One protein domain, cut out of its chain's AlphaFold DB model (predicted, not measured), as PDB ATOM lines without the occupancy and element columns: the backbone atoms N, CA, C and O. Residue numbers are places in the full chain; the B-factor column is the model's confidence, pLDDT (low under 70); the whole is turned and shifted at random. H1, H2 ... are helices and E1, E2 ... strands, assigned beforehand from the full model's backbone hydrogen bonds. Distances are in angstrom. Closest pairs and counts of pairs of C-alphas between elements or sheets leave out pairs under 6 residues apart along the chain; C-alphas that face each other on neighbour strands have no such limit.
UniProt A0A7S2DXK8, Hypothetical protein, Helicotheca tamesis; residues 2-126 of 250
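This is residues 2 to 126 of the 250 residues of the protein "Hypothetical protein" of Helicotheca tamesis (UniProt A0A7S2DXK8). The model is a long, thin rod: two helices, H1 and H2, lie side by side running opposite ways, and beyond them, toward the other end, come two small two-stranded ribbons, E1 with E4 and then E2 with E3. H2 is by far the longer helix, and its residues 112 to 126 stick out alone. Residues 62 to 89, a long stretch with no named element, lie near the middle of the length. The printed part has 125 residues, with two named helices and four named strands in the order H1 E1 E2 E3 E4 H2, both sheets antiparallel, class mixed. It is extended, with a radius of gyration of the C-alphas of 22.0 A and spans of 80 by 31 by 24 A.

H1, residues 2 to 16, begins at C-alpha 2 (-6.147, -44.802, -18.111) and is 21.1 A long. The strands are E1, residues 23 to 29, 14.7 A; E2, residues 36 to 41, 16.8 A; E3, residues 47 to 52, 16.2 A; and E4, residues 57 to 61, 13.4 A. H2, residues 90 to 126, is 53.4 A long and ends at C-alpha 126 (10.275, -47.035, -40.170).

H1 and H2 touch, closest at the C-alphas of Ala 8 and Gly 103, 5.2 A, at a shallow tilt of 15 degrees, opposite ways; H2 does so with residues 96 to 110 alone. In both helices every O i to N i+4 pair is within hydrogen-bond range. E1 and E4 are antiparallel at 144 degrees, with N 24 and O 60 at 2.9 A. The hairpin E2 and E3 is antiparallel at 150 degrees, with N 38 and O 50 at 2.8 A. E1 and E2 are apart, and so are E3 and E4.

The C-alphas farthest apart, those of Gly 36 and Val 126, are 80.0 A apart. The printed part has no cut. The link from E4 to H2 is long, with 28 residues. Mean pLDDT of the printed part is 90.0; residues 19 to 20 are under 70.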
ATOM      1  N   ALA A   2      -6.212 -45.865 -19.126       85.75
ATOM      2  CA  ALA A   2      -6.147 -44.802 -18.111       85.75
ATOM      3  C   ALA A   2      -7.116 -45.011 -16.929       85.75
ATOM      4  O   ALA A   2      -6.703 -44.893 -15.787       85.75
ATOM      5  N   ALA A   3      -8.365 -45.420 -17.193       90.94
ATOM      6  CA  ALA A   3      -9.335 -45.713 -16.134       90.94
ATOM      7  C   ALA A   3      -8.913 -46.880 -15.218       90.94
ATOM      8  O   ALA A   3      -9.078 -46.790 -14.012       90.94
ATOM      9  N   LEU A   4      -8.318 -47.946 -15.777       87.56
ATOM     10  CA  LEU A   4      -7.804 -49.082 -14.996       87.56
ATOM     11  C   LEU A   4      -6.606 -48.681 -14.130       87.56
ATOM     12  O   LEU A   4      -6.510 -49.098 -12.985       87.56
ATOM     13  N   VAL A   5      -5.714 -47.852 -14.679       90.56
ATOM     14  CA  VAL A   5      -4.575 -47.285 -13.947       90.56
ATOM     15  C   VAL A   5      -5.058 -46.388 -12.811       90.56
ATOM     16  O   VAL A   5      -4.612 -46.547 -11.682       90.56
ATOM     17  N   GLY A   6      -6.010 -45.494 -13.094       92.00
ATOM     18  CA  GLY A   6      -6.635 -44.653 -12.079       92.00
ATOM     19  C   GLY A   6      -7.276 -45.496 -10.983       92.00
ATOM     20  O   GLY A   6      -6.960 -45.308  -9.818       92.00
ATOM     21  N   TRP A   7      -8.101 -46.479 -11.348       92.25
ATOM     22  CA  TRP A   7      -8.732 -47.381 -10.387       92.25
ATOM     23  C   TRP A   7      -7.716 -48.150  -9.532       92.25
ATOM     24  O   TRP A   7      -7.919 -48.265  -8.331       92.25
ATOM     25  N   ALA A   8      -6.600 -48.610 -10.104       90.50
ATOM     26  CA  ALA A   8      -5.546 -49.285  -9.345       90.50
ATOM     27  C   ALA A   8      -4.847 -48.347  -8.343       90.50
ATOM     28  O   ALA A   8      -4.610 -48.740  -7.203       90.50
ATOM     29  N   ILE A   9      -4.546 -47.106  -8.745       91.00
ATOM     30  CA  ILE A   9      -3.905 -46.111  -7.871       91.00
ATOM     31  C   ILE A   9      -4.868 -45.674  -6.764       91.00
ATOM     32  O   ILE A   9      -4.540 -45.778  -5.587       91.00
ATOM     33  N   PHE A  10      -6.065 -45.210  -7.132       91.69
ATOM     34  CA  PHE A  10      -7.058 -44.738  -6.168       91.69
ATOM     35  C   PHE A  10      -7.554 -45.869  -5.277       91.69
ATOM     36  O   PHE A  10      -7.694 -45.654  -4.085       91.69
ATOM     37  N   GLY A  11      -7.739 -47.077  -5.810       89.69
ATOM     38  CA  GLY A  11      -8.103 -48.248  -5.019       89.69
ATOM     39  C   GLY A  11      -7.059 -48.570  -3.953       89.69
ATOM     40  O   GLY A  11      -7.429 -48.803  -2.809       89.69
ATOM     41  N   ALA A  12      -5.765 -48.513  -4.291       88.69
ATOM     42  CA  ALA A  12      -4.695 -48.728  -3.318       88.69
ATOM     43  C   ALA A  12      -4.714 -47.678  -2.193       88.69
ATOM     44  O   ALA A  12      -4.626 -48.049  -1.028       88.69
ATOM     45  N   TYR A  13      -4.892 -46.392  -2.519       91.19
ATOM     46  CA  TYR A  13      -5.006 -45.340  -1.500       91.19
ATOM     47  C   TYR A  13      -6.305 -45.413  -0.701       91.19
ATOM     48  O   TYR A  13      -6.283 -45.175   0.497       91.19
ATOM     49  N   SER A  14      -7.430 -45.745  -1.333       89.12
ATOM     50  CA  SER A  14      -8.714 -45.882  -0.647       89.12
ATOM     51  C   SER A  14      -8.703 -47.035   0.345       89.12
ATOM     52  O   SER A  14      -9.279 -46.883   1.410       89.12
ATOM     53  N   TRP A  15      -8.039 -48.151   0.026       86.69
ATOM     54  CA  TRP A  15      -7.859 -49.258   0.969       86.69
ATOM     55  C   TRP A  15      -6.839 -48.939   2.057       86.69
ATOM     56  O   TRP A  15      -7.088 -49.248   3.214       86.69
ATOM     57  N   ALA A  16      -5.726 -48.294   1.702       85.69
ATOM     58  CA  ALA A  16      -4.730 -47.874   2.680       85.69
ATOM     59  C   ALA A  16      -5.236 -46.765   3.608       85.69
ATOM     60  O   ALA A  16      -4.727 -46.644   4.700       85.69
ATOM     61  N   GLY A  17      -6.196 -45.947   3.187       84.88
ATOM     62  CA  GLY A  17      -6.782 -44.891   4.008       84.88
ATOM     63  C   GLY A  17      -8.179 -45.212   4.517       84.88
ATOM     64  O   GLY A  17      -8.857 -44.286   4.952       84.88
ATOM     65  N   PHE A  18      -8.649 -46.461   4.395       84.38
ATOM     66  CA  PHE A  18      -9.988 -46.837   4.841       84.38
ATOM     67  C   PHE A  18     -10.021 -46.831   6.375       84.38
ATOM     68  O   PHE A  18      -9.440 -47.725   6.990       84.38
ATOM     69  N   PRO A  19     -10.693 -45.849   7.000       64.62
ATOM     70  CA  PRO A  19     -10.663 -45.695   8.438       64.62
ATOM     71  C   PRO A  19     -11.659 -46.689   9.021       64.62
ATOM     72  O   PRO A  19     -12.861 -46.427   9.027       64.62
ATOM     73  N   PHE A  20     -11.191 -47.849   9.475       68.12
ATOM     74  CA  PHE A  20     -12.064 -48.699  10.280       68.12
ATOM     75  C   PHE A  20     -12.464 -47.945  11.568       68.12
ATOM     76  O   PHE A  20     -13.646 -47.934  11.902       68.12
ATOM     77  N   ASP A  21     -11.535 -47.197  12.187       71.00
ATOM     78  CA  ASP A  21     -11.799 -46.319  13.344       71.00
ATOM     79  C   ASP A  21     -10.794 -45.151  13.566       71.00
ATOM     80  O   ASP A  21     -11.061 -44.289  14.401       71.00
ATOM     81  N   ASN A  22      -9.682 -45.043  12.811       84.38
ATOM     82  CA  ASN A  22      -8.576 -44.081  13.057       84.38
ATOM     83  C   ASN A  22      -8.029 -44.106  14.502       84.38
ATOM     84  O   ASN A  22      -7.428 -43.123  14.953       84.38
ATOM     85  N   ALA A  23      -8.251 -45.203  15.225       85.88
ATOM     86  CA  ALA A  23      -7.804 -45.388  16.592       85.88
ATOM     87  C   ALA A  23      -6.616 -46.343  16.594       85.88
ATOM     88  O   ALA A  23      -6.677 -47.424  16.012       85.88
ATOM     89  N   CYS A  24      -5.532 -45.930  17.239       85.69
ATOM     90  CA  CYS A  24      -4.321 -46.722  17.313       85.69
ATOM     91  C   CYS A  24      -3.952 -47.029  18.742       85.69
ATOM     92  O   CYS A  24      -3.907 -46.135  19.582       85.69
ATOM     93  N   ASP A  25      -3.722 -48.312  18.978       87.25
ATOM     94  CA  ASP A  25      -3.313 -48.866  20.253       87.25
ATOM     95  C   ASP A  25      -1.869 -48.423  20.558       87.25
ATOM     96  O   ASP A  25      -0.973 -48.587  19.728       87.25
ATOM     97  N   THR A  26      -1.643 -47.815  21.724       86.38
ATOM     98  CA  THR A  26      -0.297 -47.435  22.201       86.38
ATOM     99  C   THR A  26       0.477 -48.600  22.827       86.38
ATOM    100  O   THR A  26       1.662 -48.464  23.120       86.38
ATOM    101  N   ALA A  27      -0.187 -49.734  23.052       87.50
ATOM    102  CA  ALA A  27       0.187 -50.836  23.931       87.50
ATOM    103  C   ALA A  27       0.392 -50.427  25.404       87.50
ATOM    104  O   ALA A  27       0.859 -51.240  26.209       87.50
ATOM    105  N   GLU A  28       0.045 -49.189  25.769       91.88
ATOM    106  CA  GLU A  28       0.121 -48.659  27.126       91.88
ATOM    107  C   GLU A  28      -1.268 -48.688  27.781       91.88
ATOM    108  O   GLU A  28      -2.300 -48.485  27.137       91.88
ATOM    109  N   GLU A  29      -1.308 -48.987  29.080       95.38
ATOM    110  CA  GLU A  29      -2.543 -48.898  29.862       95.38
ATOM    111  C   GLU A  29      -2.869 -47.428  30.145       95.38
ATOM    112  O   GLU A  29      -1.971 -46.620  30.407       95.38
ATOM    113  N   ILE A  30      -4.157 -47.077  30.149       95.38
ATOM    114  CA  ILE A  30      -4.590 -45.717  30.469       95.38
ATOM    115  C   ILE A  30      -4.088 -45.294  31.857       95.38
ATOM    116  O   ILE A  30      -4.156 -46.044  32.830       95.38
ATOM    117  N   SER A  31      -3.623 -44.048  31.975       95.56
ATOM    118  CA  SER A  31      -3.243 -43.483  33.276       95.56
ATOM    119  C   SER A  31      -4.423 -43.508  34.257       95.56
ATOM    120  O   SER A  31      -5.536 -43.115  33.898       95.56
ATOM    121  N   ASP A  32      -4.161 -43.854  35.525       96.06
ATOM    122  CA  ASP A  32      -5.143 -43.867  36.626       96.06
ATOM    123  C   ASP A  32      -5.946 -42.556  36.745       96.06
ATOM    124  O   ASP A  32      -7.075 -42.542  37.235       96.06
ATOM    125  N   SER A  33      -5.387 -41.436  36.270       96.25
ATOM    126  CA  SER A  33      -6.066 -40.134  36.211       96.25
ATOM    127  C   SER A  33      -7.307 -40.111  35.315       96.25
ATOM    128  O   SER A  33      -8.166 -39.250  35.496       96.25
ATOM    129  N   TYR A  34      -7.381 -41.011  34.336       94.19
ATOM    130  CA  TYR A  34      -8.499 -41.149  33.408       94.19
ATOM    131  C   TYR A  34      -9.469 -42.263  33.821       94.19
ATOM    132  O   TYR A  34     -10.482 -42.446  33.158       94.19
ATOM    133  N   VAL A  35      -9.234 -42.990  34.917       97.00
ATOM    134  CA  VAL A  35     -10.161 -44.032  35.385       97.00
ATOM    135  C   VAL A  35     -11.407 -43.386  35.992       97.00
ATOM    136  O   VAL A  35     -11.322 -42.545  36.888       97.00
ATOM    137  N   GLY A  36     -12.587 -43.780  35.514       97.19
ATOM    138  CA  GLY A  36     -13.860 -43.215  35.959       97.19
ATOM    139  C   GLY A  36     -14.887 -43.048  34.843       97.19
ATOM    140  O   GLY A  36     -14.697 -43.503  33.718       97.19
ATOM    141  N   ALA A  37     -16.011 -42.416  35.184       97.00
ATOM    142  CA  ALA A  37     -17.069 -42.098  34.233       97.00
ATOM    143  C   ALA A  37     -16.762 -40.782  33.508       97.00
ATOM    144  O   ALA A  37     -16.546 -39.754  34.153       97.00
ATOM    145  N   HIS A  38     -16.798 -40.826  32.180       96.38
ATOM    146  CA  HIS A  38     -16.602 -39.692  31.287       96.38
ATOM    147  C   HIS A  38     -17.826 -39.488  30.409       96.38
ATOM    148  O   HIS A  38     -18.595 -40.414  30.143       96.38
ATOM    149  N   THR A  39     -17.970 -38.257  29.940       96.75
ATOM    150  CA  THR A  39     -19.047 -37.845  29.050       96.75
ATOM    151  C   THR A  39     -18.443 -37.361  27.738       96.75
ATOM    152  O   THR A  39     -17.588 -36.475  27.743       96.75
ATOM    153  N   ALA A  40     -18.899 -37.921  26.618       94.69
ATOM    154  CA  ALA A  40     -18.616 -37.423  25.275       94.69
ATOM    155  C   ALA A  40     -19.912 -37.019  24.563       94.69
ATOM    156  O   ALA A  40     -21.004 -37.436  24.948       94.69
ATOM    157  N   TYR A  41     -19.768 -36.219  23.510       95.06
ATOM    158  CA  TYR A  41     -20.863 -35.817  22.634       95.06
ATOM    159  C   TYR A  41     -20.661 -36.440  21.255       95.06
ATOM    160  O   TYR A  41     -19.551 -36.406  20.714       95.06
ATOM    161  N   THR A  42     -21.715 -37.030  20.695       92.88
ATOM    162  CA  THR A  42     -21.701 -37.540  19.317       92.88
ATOM    163  C   THR A  42     -21.759 -36.389  18.308       92.88
ATOM    164  O   THR A  42     -21.936 -35.227  18.666       92.88
ATOM    165  N   GLY A  43     -21.634 -36.709  17.015       88.69
ATOM    166  CA  GLY A  43     -21.813 -35.721  15.943       88.69
ATOM    167  C   GLY A  43     -23.222 -35.113  15.868       88.69
ATOM    168  O   GLY A  43     -23.385 -34.084  15.219       88.69
ATOM    169  N   ASP A  44     -24.205 -35.721  16.540       96.19
ATOM    170  CA  ASP A  44     -25.595 -35.257  16.628       96.19
ATOM    171  C   ASP A  44     -25.890 -34.531  17.959       96.19
ATOM    172  O   ASP A  44     -27.049 -34.368  18.337       96.19
ATOM    173  N   ASP A  45     -24.846 -34.111  18.687       95.25
ATOM    174  CA  ASP A  45     -24.918 -33.490  20.019       95.25
ATOM    175  C   ASP A  45     -25.572 -34.380  21.103       95.25
ATOM    176  O   ASP A  45     -25.988 -33.893  22.157       95.25
ATOM    177  N   GLU A  46     -25.647 -35.699  20.890       97.38
ATOM    178  CA  GLU A  46     -26.156 -36.631  21.901       97.38
ATOM    179  C   GLU A  46     -25.082 -36.932  22.953       97.38
ATOM    180  O   GLU A  46     -23.937 -37.254  22.627       97.38
ATOM    181  N   GLU A  47     -25.460 -36.843  24.228       97.44
ATOM    182  CA  GLU A  47     -24.580 -37.144  25.355       97.44
ATOM    183  C   GLU A  47     -24.439 -38.661  25.542       97.44
ATOM    184  O   GLU A  47     -25.420 -39.368  25.786       97.44
ATOM    185  N   VAL A  48     -23.207 -39.162  25.469       97.00
ATOM    186  CA  VAL A  48     -22.871 -40.571  25.693       97.00
ATOM    187  C   VAL A  48     -21.916 -40.664  26.872       97.00
ATOM    188  O   VAL A  48     -20.832 -40.079  26.868       97.00
ATOM    189  N   THR A  49     -22.318 -41.420  27.892       96.94
ATOM    190  CA  THR A  49     -21.472 -41.715  29.047       96.94
ATOM    191  C   THR A  49     -20.765 -43.047  28.857       96.94
ATOM    192  O   THR A  49     -21.363 -44.040  28.441       96.94
ATOM    193  N   PHE A  50     -19.473 -43.073  29.160       95.44
ATOM    194  CA  PHE A  50     -18.653 -44.278  29.127       95.44
ATOM    195  C   PHE A  50     -17.758 -44.318  30.364       95.44
ATOM    196  O   PHE A  50     -17.396 -43.287  30.926       95.44
ATOM    197  N   SER A  51     -17.441 -45.521  30.832       96.75
ATOM    198  CA  SER A  51     -16.591 -45.731  32.002       96.75
ATOM    199  C   SER A  51     -15.291 -46.392  31.585       96.75
ATOM    200  O   SER A  51     -15.331 -47.464  30.985       96.75
ATOM    201  N   LEU A  52     -14.176 -45.772  31.951       97.06
ATOM    202  CA  LEU A  52     -12.838 -46.312  31.759       97.06
ATOM    203  C   LEU A  52     -12.395 -47.053  33.024       97.06
ATOM    204  O   LEU A  52     -12.548 -46.533  34.136       97.06
ATOM    205  N   SER A  53     -11.870 -48.260  32.851       97.12
ATOM    206  CA  SER A  53     -11.372 -49.137  33.911       97.12
ATOM    207  C   SER A  53      -9.845 -49.164  33.928       97.12
ATOM    208  O   SER A  53      -9.197 -49.028  32.895       97.12
ATOM    209  N   ALA A  54      -9.254 -49.376  35.106       95.81
ATOM    210  CA  ALA A  54      -7.819 -49.643  35.200       95.81
ATOM    211  C   ALA A  54      -7.473 -50.913  34.400       95.81
ATOM    212  O   ALA A  54      -8.140 -51.940  34.567       95.81
ATOM    213  N   GLY A  55      -6.452 -50.830  33.547       94.12
ATOM    214  CA  GLY A  55      -6.073 -51.884  32.603       94.12
ATOM    215  C   GLY A  55      -6.714 -51.767  31.216       94.12
ATOM    216  O   GLY A  55      -6.406 -52.584  30.348       94.12
ATOM    217  N   ASP A  56      -7.583 -50.776  30.981       94.88
ATOM    218  CA  ASP A  56      -7.987 -50.427  29.618       94.88
ATOM    219  C   ASP A  56      -6.787 -49.844  28.853       94.88
ATOM    220  O   ASP A  56      -5.884 -49.237  29.431       94.88
ATOM    221  N   VAL A  57      -6.783 -50.035  27.537       93.75
ATOM    222  CA  VAL A  57      -5.677 -49.649  26.656       93.75
ATOM    223  C   VAL A  57      -5.845 -48.206  26.183       93.75
ATOM    224  O   VAL A  57      -6.950 -47.794  25.820       93.75
ATOM    225  N   GLU A  58      -4.765 -47.425  26.186       91.62
ATOM    226  CA  GLU A  58      -4.761 -46.064  25.657       91.62
ATOM    227  C   GLU A  58      -4.708 -46.080  24.125       91.62
ATOM    228  O   GLU A  58      -3.836 -46.703  23.511       91.62
ATOM    229  N   TYR A  59      -5.635 -45.344  23.508       89.75
ATOM    230  CA  TYR A  59      -5.691 -45.150  22.065       89.75
ATOM    231  C   TYR A  59      -5.371 -43.704  21.702       89.75
ATOM    232  O   TYR A  59      -5.867 -42.766  22.329       89.75
ATOM    233  N   PHE A  60      -4.615 -43.512  20.626       88.56
ATOM    234  CA  PHE A  60      -4.374 -42.201  20.032       88.56
ATOM    235  C   PHE A  60      -4.968 -42.112  18.627       88.56
ATOM    236  O   PHE A  60      -5.196 -43.113  17.946       88.56
ATOM    237  N   PHE A  61      -5.220 -40.881  18.181       88.31
ATOM    238  CA  PHE A  61      -5.638 -40.630  16.808       88.31
ATOM    239  C   PHE A  61      -4.460 -40.832  15.854       88.31
ATOM    240  O   PHE A  61      -3.459 -40.114  15.933       88.31
ATOM    241  N   CYS A  62      -4.615 -41.744  14.904       85.38
ATOM    242  CA  CYS A  62      -3.634 -42.005  13.859       85.38
ATOM    243  C   CYS A  62      -4.193 -41.627  12.484       85.38
ATOM    244  O   CYS A  62      -5.313 -41.977  12.108       85.38
ATOM    245  N   SER A  63      -3.404 -40.877  11.709       86.44
ATOM    246  CA  SER A  63      -3.814 -40.451  10.371       86.44
ATOM    247  C   SER A  63      -3.494 -41.536   9.347       86.44
ATOM    248  O   SER A  63      -2.354 -41.682   8.913       86.44
ATOM    249  N   GLN A  64      -4.527 -42.255   8.913       84.44
ATOM    250  CA  GLN A  64      -4.410 -43.314   7.902       84.44
ATOM    251  C   GLN A  64      -4.332 -42.770   6.462       84.44
ATOM    252  O   GLN A  64      -4.138 -43.507   5.497       84.44
ATOM    253  N   ASP A  65      -4.474 -41.453   6.286       87.12
ATOM    254  CA  ASP A  65      -4.574 -40.825   4.972       87.12
ATOM    255  C   ASP A  65      -3.199 -40.613   4.310       87.12
ATOM    256  O   ASP A  65      -2.654 -39.502   4.252       87.12
ATOM    257  N   MET A  66      -2.652 -41.695   3.752       85.88
ATOM    258  CA  MET A  66      -1.350 -41.688   3.077       85.88
ATOM    259  C   MET A  66      -1.296 -40.766   1.844       85.88
ATOM    260  O   MET A  66      -0.201 -40.411   1.404       85.88
ATOM    261  N   ILE A  67      -2.436 -40.331   1.279       89.06
ATOM    262  CA  ILE A  67      -2.435 -39.389   0.142       89.06
ATOM    263  C   ILE A  67      -2.034 -37.972   0.570       89.06
ATOM    264  O   ILE A  67      -1.585 -37.176  -0.256       89.06
ATOM    265  N   ARG A  68      -2.186 -37.645   1.861       87.19
ATOM    266  CA  ARG A  68      -1.799 -36.345   2.429       87.19
ATOM    267  C   ARG A  68      -0.330 -36.290   2.827       87.19
ATOM    268  O   ARG A  68       0.167 -35.199   3.125       87.19
ATOM    269  N   PHE A  69       0.368 -37.424   2.829       85.88
ATOM    270  CA  PHE A  69       1.780 -37.479   3.184       85.88
ATOM    271  C   PHE A  69       2.630 -36.759   2.133       85.88
ATOM    272  O   PHE A  69       2.307 -36.713   0.943       85.88
ATOM    273  N   LYS A  70       3.719 -36.136   2.592       87.12
ATOM    274  CA  LYS A  70       4.665 -35.410   1.742       87.12
ATOM    275  C   LYS A  70       6.067 -35.990   1.939       87.12
ATOM    276  O   LYS A  70       6.606 -35.837   3.032       87.12
ATOM    277  N   PRO A  71       6.681 -36.575   0.896       89.19
ATOM    278  CA  PRO A  71       6.127 -36.802  -0.444       89.19
ATOM    279  C   PRO A  71       4.997 -37.844  -0.447       89.19
ATOM    280  O   PRO A  71       4.948 -38.715   0.415       89.19
ATOM    281  N   VAL A  72       4.109 -37.763  -1.446       89.81
ATOM    282  CA  VAL A  72       3.096 -38.803  -1.672       89.81
ATOM    283  C   VAL A  72       3.829 -40.082  -2.066       89.81
ATOM    284  O   VAL A  72       4.514 -40.112  -3.090       89.81
ATOM    285  N   ALA A  73       3.712 -41.124  -1.248       87.56
ATOM    286  CA  ALA A  73       4.384 -42.393  -1.483       87.56
ATOM    287  C   ALA A  73       3.467 -43.356  -2.248       87.56
ATOM    288  O   ALA A  73       2.316 -43.559  -1.857       87.56
ATOM    289  N   PHE A  74       3.967 -43.938  -3.342       89.31
ATOM    290  CA  PHE A  74       3.290 -44.998  -4.089       89.31
ATOM    291  C   PHE A  74       4.238 -46.193  -4.303       89.31
ATOM    292  O   PHE A  74       5.377 -45.981  -4.731       89.31
ATOM    293  N   PRO A  75       3.778 -47.443  -4.103       91.50
ATOM    294  CA  PRO A  75       2.466 -47.814  -3.567       91.50
ATOM    295  C   PRO A  75       2.300 -47.380  -2.108       91.50
ATOM    296  O   PRO A  75       3.286 -47.091  -1.435       91.50
ATOM    297  N   ALA A  76       1.054 -47.309  -1.641       89.12
ATOM    298  CA  ALA A  76       0.733 -47.023  -0.248       89.12
ATOM    299  C   ALA A  76       1.190 -48.206   0.624       89.12
ATOM    300  O   ALA A  76       0.430 -49.137   0.856       89.12
ATOM    301  N   LEU A  77       2.477 -48.232   0.981       90.12
ATOM    302  CA  LEU A  77       3.080 -49.285   1.795       90.12
ATOM    303  C   LEU A  77       3.182 -48.848   3.256       90.12
ATOM    304  O   LEU A  77       3.530 -47.695   3.511       90.12
ATOM    305  N   PRO A  78       3.031 -49.787   4.199       86.75
ATOM    306  CA  PRO A  78       3.193 -49.516   5.630       86.75
ATOM    307  C   PRO A  78       4.585 -48.971   5.983       86.75
ATOM    308  O   PRO A  78       4.727 -48.128   6.855       86.75
ATOM    309  N   SER A  79       5.613 -49.317   5.202       88.94
ATOM    310  CA  SER A  79       6.972 -48.770   5.349       88.94
ATOM    311  C   SER A  79       7.104 -47.261   5.101       88.94
ATOM    312  O   SER A  79       8.182 -46.714   5.300       88.94
ATOM    313  N   TYR A  80       6.065 -46.601   4.582       89.12
ATOM    314  CA  TYR A  80       6.038 -45.149   4.380       89.12
ATOM    315  C   TYR A  80       5.266 -44.406   5.477       89.12
ATOM    316  O   TYR A  80       4.992 -43.213   5.327       89.12
ATOM    317  N   GLN A  81       4.886 -45.096   6.554       86.38
ATOM    318  CA  GLN A  81       4.382 -44.464   7.770       86.38
ATOM    319  C   GLN A  81       5.457 -43.549   8.376       86.38
ATOM    320  O   GLN A  81       6.654 -43.731   8.143       86.38
ATOM    321  N   ARG A  82       5.032 -42.512   9.105       83.56
ATOM    322  CA  ARG A  82       5.970 -41.612   9.785       83.56
ATOM    323  C   ARG A  82       6.582 -42.338  10.976       83.56
ATOM    324  O   ARG A  82       5.924 -43.156  11.610       83.56
ATOM    325  N   ASP A  83       7.827 -42.000  11.300       82.62
ATOM    326  CA  ASP A  83       8.491 -42.546  12.481       82.62
ATOM    327  C   ASP A  83       7.632 -42.294  13.735       82.62
ATOM    328  O   ASP A  83       7.291 -41.146  14.034       82.62
ATOM    329  N   GLY A  84       7.286 -43.368  14.449       80.81
ATOM    330  CA  GLY A  84       6.441 -43.329  15.649       80.81
ATOM    331  C   GLY A  84       4.933 -43.474  15.406       80.81
ATOM    332  O   GLY A  84       4.178 -43.433  16.371       80.81
ATOM    333  N   GLU A  85       4.483 -43.657  14.162       77.94
ATOM    334  CA  GLU A  85       3.074 -43.895  13.818       77.94
ATOM    335  C   GLU A  85       2.880 -45.340  13.317       77.94
ATOM    336  O   GLU A  85       2.673 -45.562  12.125       77.94
ATOM    337  N   GLU A  86       2.960 -46.332  14.211       78.62
ATOM    338  CA  GLU A  86       2.611 -47.726  13.893       78.62
ATOM    339  C   GLU A  86       1.107 -47.912  14.094       78.62
ATOM    340  O   GLU A  86       0.619 -48.024  15.213       78.62
ATOM    341  N   TRP A  87       0.358 -47.814  12.996       76.44
ATOM    342  CA  TRP A  87      -1.096 -47.668  13.072       76.44
ATOM    343  C   TRP A  87      -1.895 -48.801  12.424       76.44
ATOM    344  O   TRP A  87      -3.083 -48.947  12.696       76.44
ATOM    345  N   MET A  88      -1.273 -49.608  11.560       78.94
ATOM    346  CA  MET A  88      -1.950 -50.742  10.925       78.94
ATOM    347  C   MET A  88      -1.819 -51.987  11.792       78.94
ATOM    348  O   MET A  88      -0.718 -52.332  12.209       78.94
ATOM    349  N   THR A  89      -2.918 -52.719  11.965       84.94
ATOM    350  CA  THR A  89      -2.838 -54.094  12.474       84.94
ATOM    351  C   THR A  89      -2.069 -54.978  11.485       84.94
ATOM    352  O   THR A  89      -2.069 -54.710  10.281       84.94
ATOM    353  N   ASP A  90      -1.465 -56.075  11.953       88.19
ATOM    354  CA  ASP A  90      -0.730 -57.027  11.095       88.19
ATOM    355  C   ASP A  90      -1.563 -57.522   9.891       88.19
ATOM    356  O   ASP A  90      -1.062 -57.763   8.785       88.19
ATOM    357  N   GLU A  91      -2.874 -57.658  10.093       87.50
ATOM    358  CA  GLU A  91      -3.831 -58.068   9.066       87.50
ATOM    359  C   GLU A  91      -4.034 -56.971   8.011       87.50
ATOM    360  O   GLU A  91      -4.000 -57.249   6.805       87.50
ATOM    361  N   GLN A  92      -4.201 -55.719   8.447       85.19
ATOM    362  CA  GLN A  92      -4.307 -54.563   7.556       85.19
ATOM    363  C   GLN A  92      -3.009 -54.343   6.779       85.19
ATOM    364  O   GLN A  92      -3.057 -54.172   5.561       85.19
ATOM    365  N   ASP A  93      -1.859 -54.430   7.447       88.88
ATOM    366  CA  ASP A  93      -0.530 -54.351   6.837       88.88
ATOM    367  C   ASP A  93      -0.394 -55.364   5.690       88.88
ATOM    368  O   ASP A  93      -0.011 -55.012   4.567       88.88
ATOM    369  N   THR A  94      -0.805 -56.609   5.931       91.75
ATOM    370  CA  THR A  94      -0.775 -57.678   4.929       91.75
ATOM    371  C   THR A  94      -1.667 -57.360   3.725       91.75
ATOM    372  O   THR A  94      -1.226 -57.479   2.575       91.75
ATOM    373  N   ILE A  95      -2.910 -56.932   3.959       90.06
ATOM    374  CA  ILE A  95      -3.867 -56.604   2.890       90.06
ATOM    375  C   ILE A  95      -3.369 -55.410   2.069       90.06
ATOM    376  O   ILE A  95      -3.321 -55.479   0.836       90.06
ATOM    377  N   VAL A  96      -2.945 -54.332   2.727       89.88
ATOM    378  CA  VAL A  96      -2.442 -53.119   2.074       89.88
ATOM    379  C   VAL A  96      -1.201 -53.430   1.234       89.88
ATOM    380  O   VAL A  96      -1.124 -53.005   0.077       89.88
ATOM    381  N   LYS A  97      -0.277 -54.259   1.737       91.69
ATOM    382  CA  LYS A  97       0.874 -54.752   0.959       91.69
ATOM    383  C   LYS A  97       0.436 -55.497  -0.303       91.69
ATOM    384  O   LYS A  97       0.977 -55.226  -1.378       91.69
ATOM    385  N   MET A  98      -0.545 -56.401  -0.214       91.81
ATOM    386  CA  MET A  98      -1.055 -57.132  -1.384       91.81
ATOM    387  C   MET A  98      -1.639 -56.184  -2.441       91.81
ATOM    388  O   MET A  98      -1.283 -56.289  -3.619       91.81
ATOM    389  N   TYR A  99      -2.479 -55.229  -2.037       90.31
ATOM    390  CA  TYR A  99      -3.060 -54.241  -2.953       90.31
ATOM    391  C   TYR A  99      -2.005 -53.301  -3.549       90.31
ATOM    392  O   TYR A  99      -2.051 -53.013  -4.749       90.31
ATOM    393  N   GLY A 100      -1.019 -52.871  -2.759       90.56
ATOM    394  CA  GLY A 100       0.091 -52.043  -3.223       90.56
ATOM    395  C   GLY A 100       0.899 -52.717  -4.337       90.56
ATOM    396  O   GLY A 100       1.100 -52.137  -5.409       90.56
ATOM    397  N   TRP A 101       1.301 -53.974  -4.132       93.00
ATOM    398  CA  TRP A 101       2.027 -54.753  -5.142       93.00
ATOM    399  C   TRP A 101       1.169 -55.100  -6.362       93.00
ATOM    400  O   TRP A 101       1.658 -55.024  -7.494       93.00
ATOM    401  N   ALA A 102      -0.116 -55.409  -6.172       91.81
ATOM    402  CA  ALA A 102      -1.053 -55.596  -7.279       91.81
ATOM    403  C   ALA A 102      -1.177 -54.322  -8.135       91.81
ATOM    404  O   ALA A 102      -1.174 -54.399  -9.368       91.81
ATOM    405  N   GLY A 103      -1.201 -53.144  -7.505       90.62
ATOM    406  CA  GLY A 103      -1.179 -51.847  -8.181       90.62
ATOM    407  C   GLY A 103       0.062 -51.655  -9.060       90.62
ATOM    408  O   GLY A 103      -0.072 -51.314 -10.239       90.62
ATOM    409  N   ILE A 104       1.263 -51.950  -8.539       94.00
ATOM    410  CA  ILE A 104       2.513 -51.936  -9.327       94.00
ATOM    411  C   ILE A 104       2.417 -52.891 -10.525       94.00
ATOM    412  O   ILE A 104       2.801 -52.523 -11.640       94.00
ATOM    413  N   ALA A 105       1.915 -54.112 -10.323       95.19
ATOM    414  CA  ALA A 105       1.807 -55.102 -11.391       95.19
ATOM    415  C   ALA A 105       0.884 -54.612 -12.522       95.19
ATOM    416  O   ALA A 105       1.257 -54.672 -13.696       95.19
ATOM    417  N   ILE A 106      -0.282 -54.050 -12.180       92.44
ATOM    418  CA  ILE A 106      -1.232 -53.482 -13.151       92.44
ATOM    419  C   ILE A 106      -0.602 -52.312 -13.918       92.44
ATOM    420  O   ILE A 106      -0.701 -52.263 -15.148       92.44
ATOM    421  N   LEU A 107       0.076 -51.395 -13.222       93.44
ATOM    422  CA  LEU A 107       0.798 -50.278 -13.843       93.44
ATOM    423  C   LEU A 107       1.876 -50.765 -14.810       93.44
ATOM    424  O   LEU A 107       1.972 -50.261 -15.929       93.44
ATOM    425  N   SER A 108       2.642 -51.779 -14.411       95.44
ATOM    426  CA  SER A 108       3.712 -52.360 -15.228       95.44
ATOM    427  C   SER A 108       3.156 -52.997 -16.501       95.44
ATOM    428  O   SER A 108       3.658 -52.741 -17.595       95.44
ATOM    429  N   VAL A 109       2.063 -53.762 -16.401       96.06
ATOM    430  CA  VAL A 109       1.381 -54.336 -17.572       96.06
ATOM    431  C   VAL A 109       0.845 -53.235 -18.486       96.06
ATOM    432  O   VAL A 109       1.042 -53.294 -19.702       96.06
ATOM    433  N   ALA A 110       0.205 -52.204 -17.930       95.31
ATOM    434  CA  ALA A 110      -0.304 -51.078 -18.706       95.31
ATOM    435  C   ALA A 110       0.822 -50.330 -19.444       95.31
ATOM    436  O   ALA A 110       0.674 -50.027 -20.633       95.31
ATOM    437  N   ALA A 111       1.954 -50.093 -18.775       94.50
ATOM    438  CA  ALA A 111       3.144 -49.485 -19.360       94.50
ATOM    439  C   ALA A 111       3.730 -50.357 -20.482       94.50
ATOM    440  O   ALA A 111       3.981 -49.853 -21.575       94.50
ATOM    441  N   CYS A 112       3.856 -51.669 -20.273       96.06
ATOM    442  CA  CYS A 112       4.311 -52.612 -21.298       96.06
ATOM    443  C   CYS A 112       3.401 -52.621 -22.533       96.06
ATOM    444  O   CYS A 112       3.890 -52.600 -23.662       96.06
ATOM    445  N   LEU A 113       2.076 -52.610 -22.355       95.44
ATOM    446  CA  LEU A 113       1.125 -52.542 -23.471       95.44
ATOM    447  C   LEU A 113       1.219 -51.212 -24.228       95.44
ATOM    448  O   LEU A 113       1.124 -51.189 -25.460       95.44
ATOM    449  N   PHE A 114       1.425 -50.109 -23.509       93.94
ATOM    450  CA  PHE A 114       1.617 -48.790 -24.101       93.94
ATOM    451  C   PHE A 114       2.921 -48.715 -24.904       93.94
ATOM    452  O   PHE A 114       2.895 -48.337 -26.077       93.94
ATOM    453  N   LEU A 115       4.033 -49.169 -24.321       94.31
ATOM    454  CA  LEU A 115       5.330 -49.263 -24.990       94.31
ATOM    455  C   LEU A 115       5.257 -50.173 -26.211       94.31
ATOM    456  O   LEU A 115       5.684 -49.767 -27.286       94.31
ATOM    457  N   LYS A 116       4.631 -51.350 -26.101       95.62
ATOM    458  CA  LYS A 116       4.394 -52.248 -27.239       95.62
ATOM    459  C   LYS A 116       3.677 -51.522 -28.375       95.62
ATOM    460  O   LYS A 116       4.079 -51.651 -29.525       95.62
ATOM    461  N   ARG A 117       2.631 -50.746 -28.077       94.25
ATOM    462  CA  ARG A 117       1.888 -49.993 -29.096       94.25
ATOM    463  C   ARG A 117       2.752 -48.920 -29.758       94.25
ATOM    464  O   ARG A 117       2.702 -48.794 -30.978       94.25
ATOM    465  N   ILE A 118       3.535 -48.164 -28.985       94.12
ATOM    466  CA  ILE A 118       4.450 -47.148 -29.526       94.12
ATOM    467  C   ILE A 118       5.520 -47.805 -30.388       94.12
ATOM    468  O   ILE A 118       5.672 -47.432 -31.548       94.12
ATOM    469  N   VAL A 119       6.220 -48.797 -29.840       93.25
ATOM    470  CA  VAL A 119       7.307 -49.500 -30.518       93.25
ATOM    471  C   VAL A 119       6.795 -50.121 -31.803       93.25
ATOM    472  O   VAL A 119       7.374 -49.855 -32.842       93.25
ATOM    473  N   ILE A 120       5.676 -50.852 -31.786       91.31
ATOM    474  CA  ILE A 120       5.105 -51.427 -33.011       91.31
ATOM    475  C   ILE A 120       4.747 -50.327 -34.010       91.31
ATOM    476  O   ILE A 120       5.100 -50.439 -35.173       91.31
ATOM    477  N   ASN A 121       4.089 -49.247 -33.594       90.12
ATOM    478  CA  ASN A 121       3.687 -48.201 -34.535       90.12
ATOM    479  C   ASN A 121       4.883 -47.475 -35.164       90.12
ATOM    480  O   ASN A 121       4.863 -47.192 -36.359       90.12
ATOM    481  N   VAL A 122       5.911 -47.165 -34.377       90.81
ATOM    482  CA  VAL A 122       7.126 -46.499 -34.863       90.81
ATOM    483  C   VAL A 122       7.949 -47.464 -35.708       90.81
ATOM    484  O   VAL A 122       8.307 -47.142 -36.836       90.81
ATOM    485  N   PHE A 123       8.178 -48.675 -35.206       90.62
ATOM    486  CA  PHE A 123       8.935 -49.709 -35.898       90.62
ATOM    487  C   PHE A 123       8.284 -50.081 -37.231       90.62
ATOM    488  O   PHE A 123       8.958 -50.087 -38.253       90.62
ATOM    489  N   MET A 124       6.968 -50.306 -37.264       85.50
ATOM    490  CA  MET A 124       6.257 -50.599 -38.511       85.50
ATOM    491  C   MET A 124       6.335 -49.428 -39.492       85.50
ATOM    492  O   MET A 124       6.481 -49.668 -40.680       85.50
ATOM    493  N   LYS A 125       6.291 -48.170 -39.039       85.50
ATOM    494  CA  LYS A 125       6.439 -47.014 -39.941       85.50
ATOM    495  C   LYS A 125       7.842 -46.888 -40.533       85.50
ATOM    496  O   LYS A 125       7.968 -46.484 -41.683       85.50
ATOM    497  N   VAL A 126       8.875 -47.197 -39.752       88.88
ATOM    498  CA  VAL A 126      10.275 -47.035 -40.170       88.88
ATOM    499  C   VAL A 126      10.756 -48.232 -40.990       88.88
ATOM    500  O   VAL A 126      11.391 -48.058 -42.025       88.88
TER     501      VAL A 126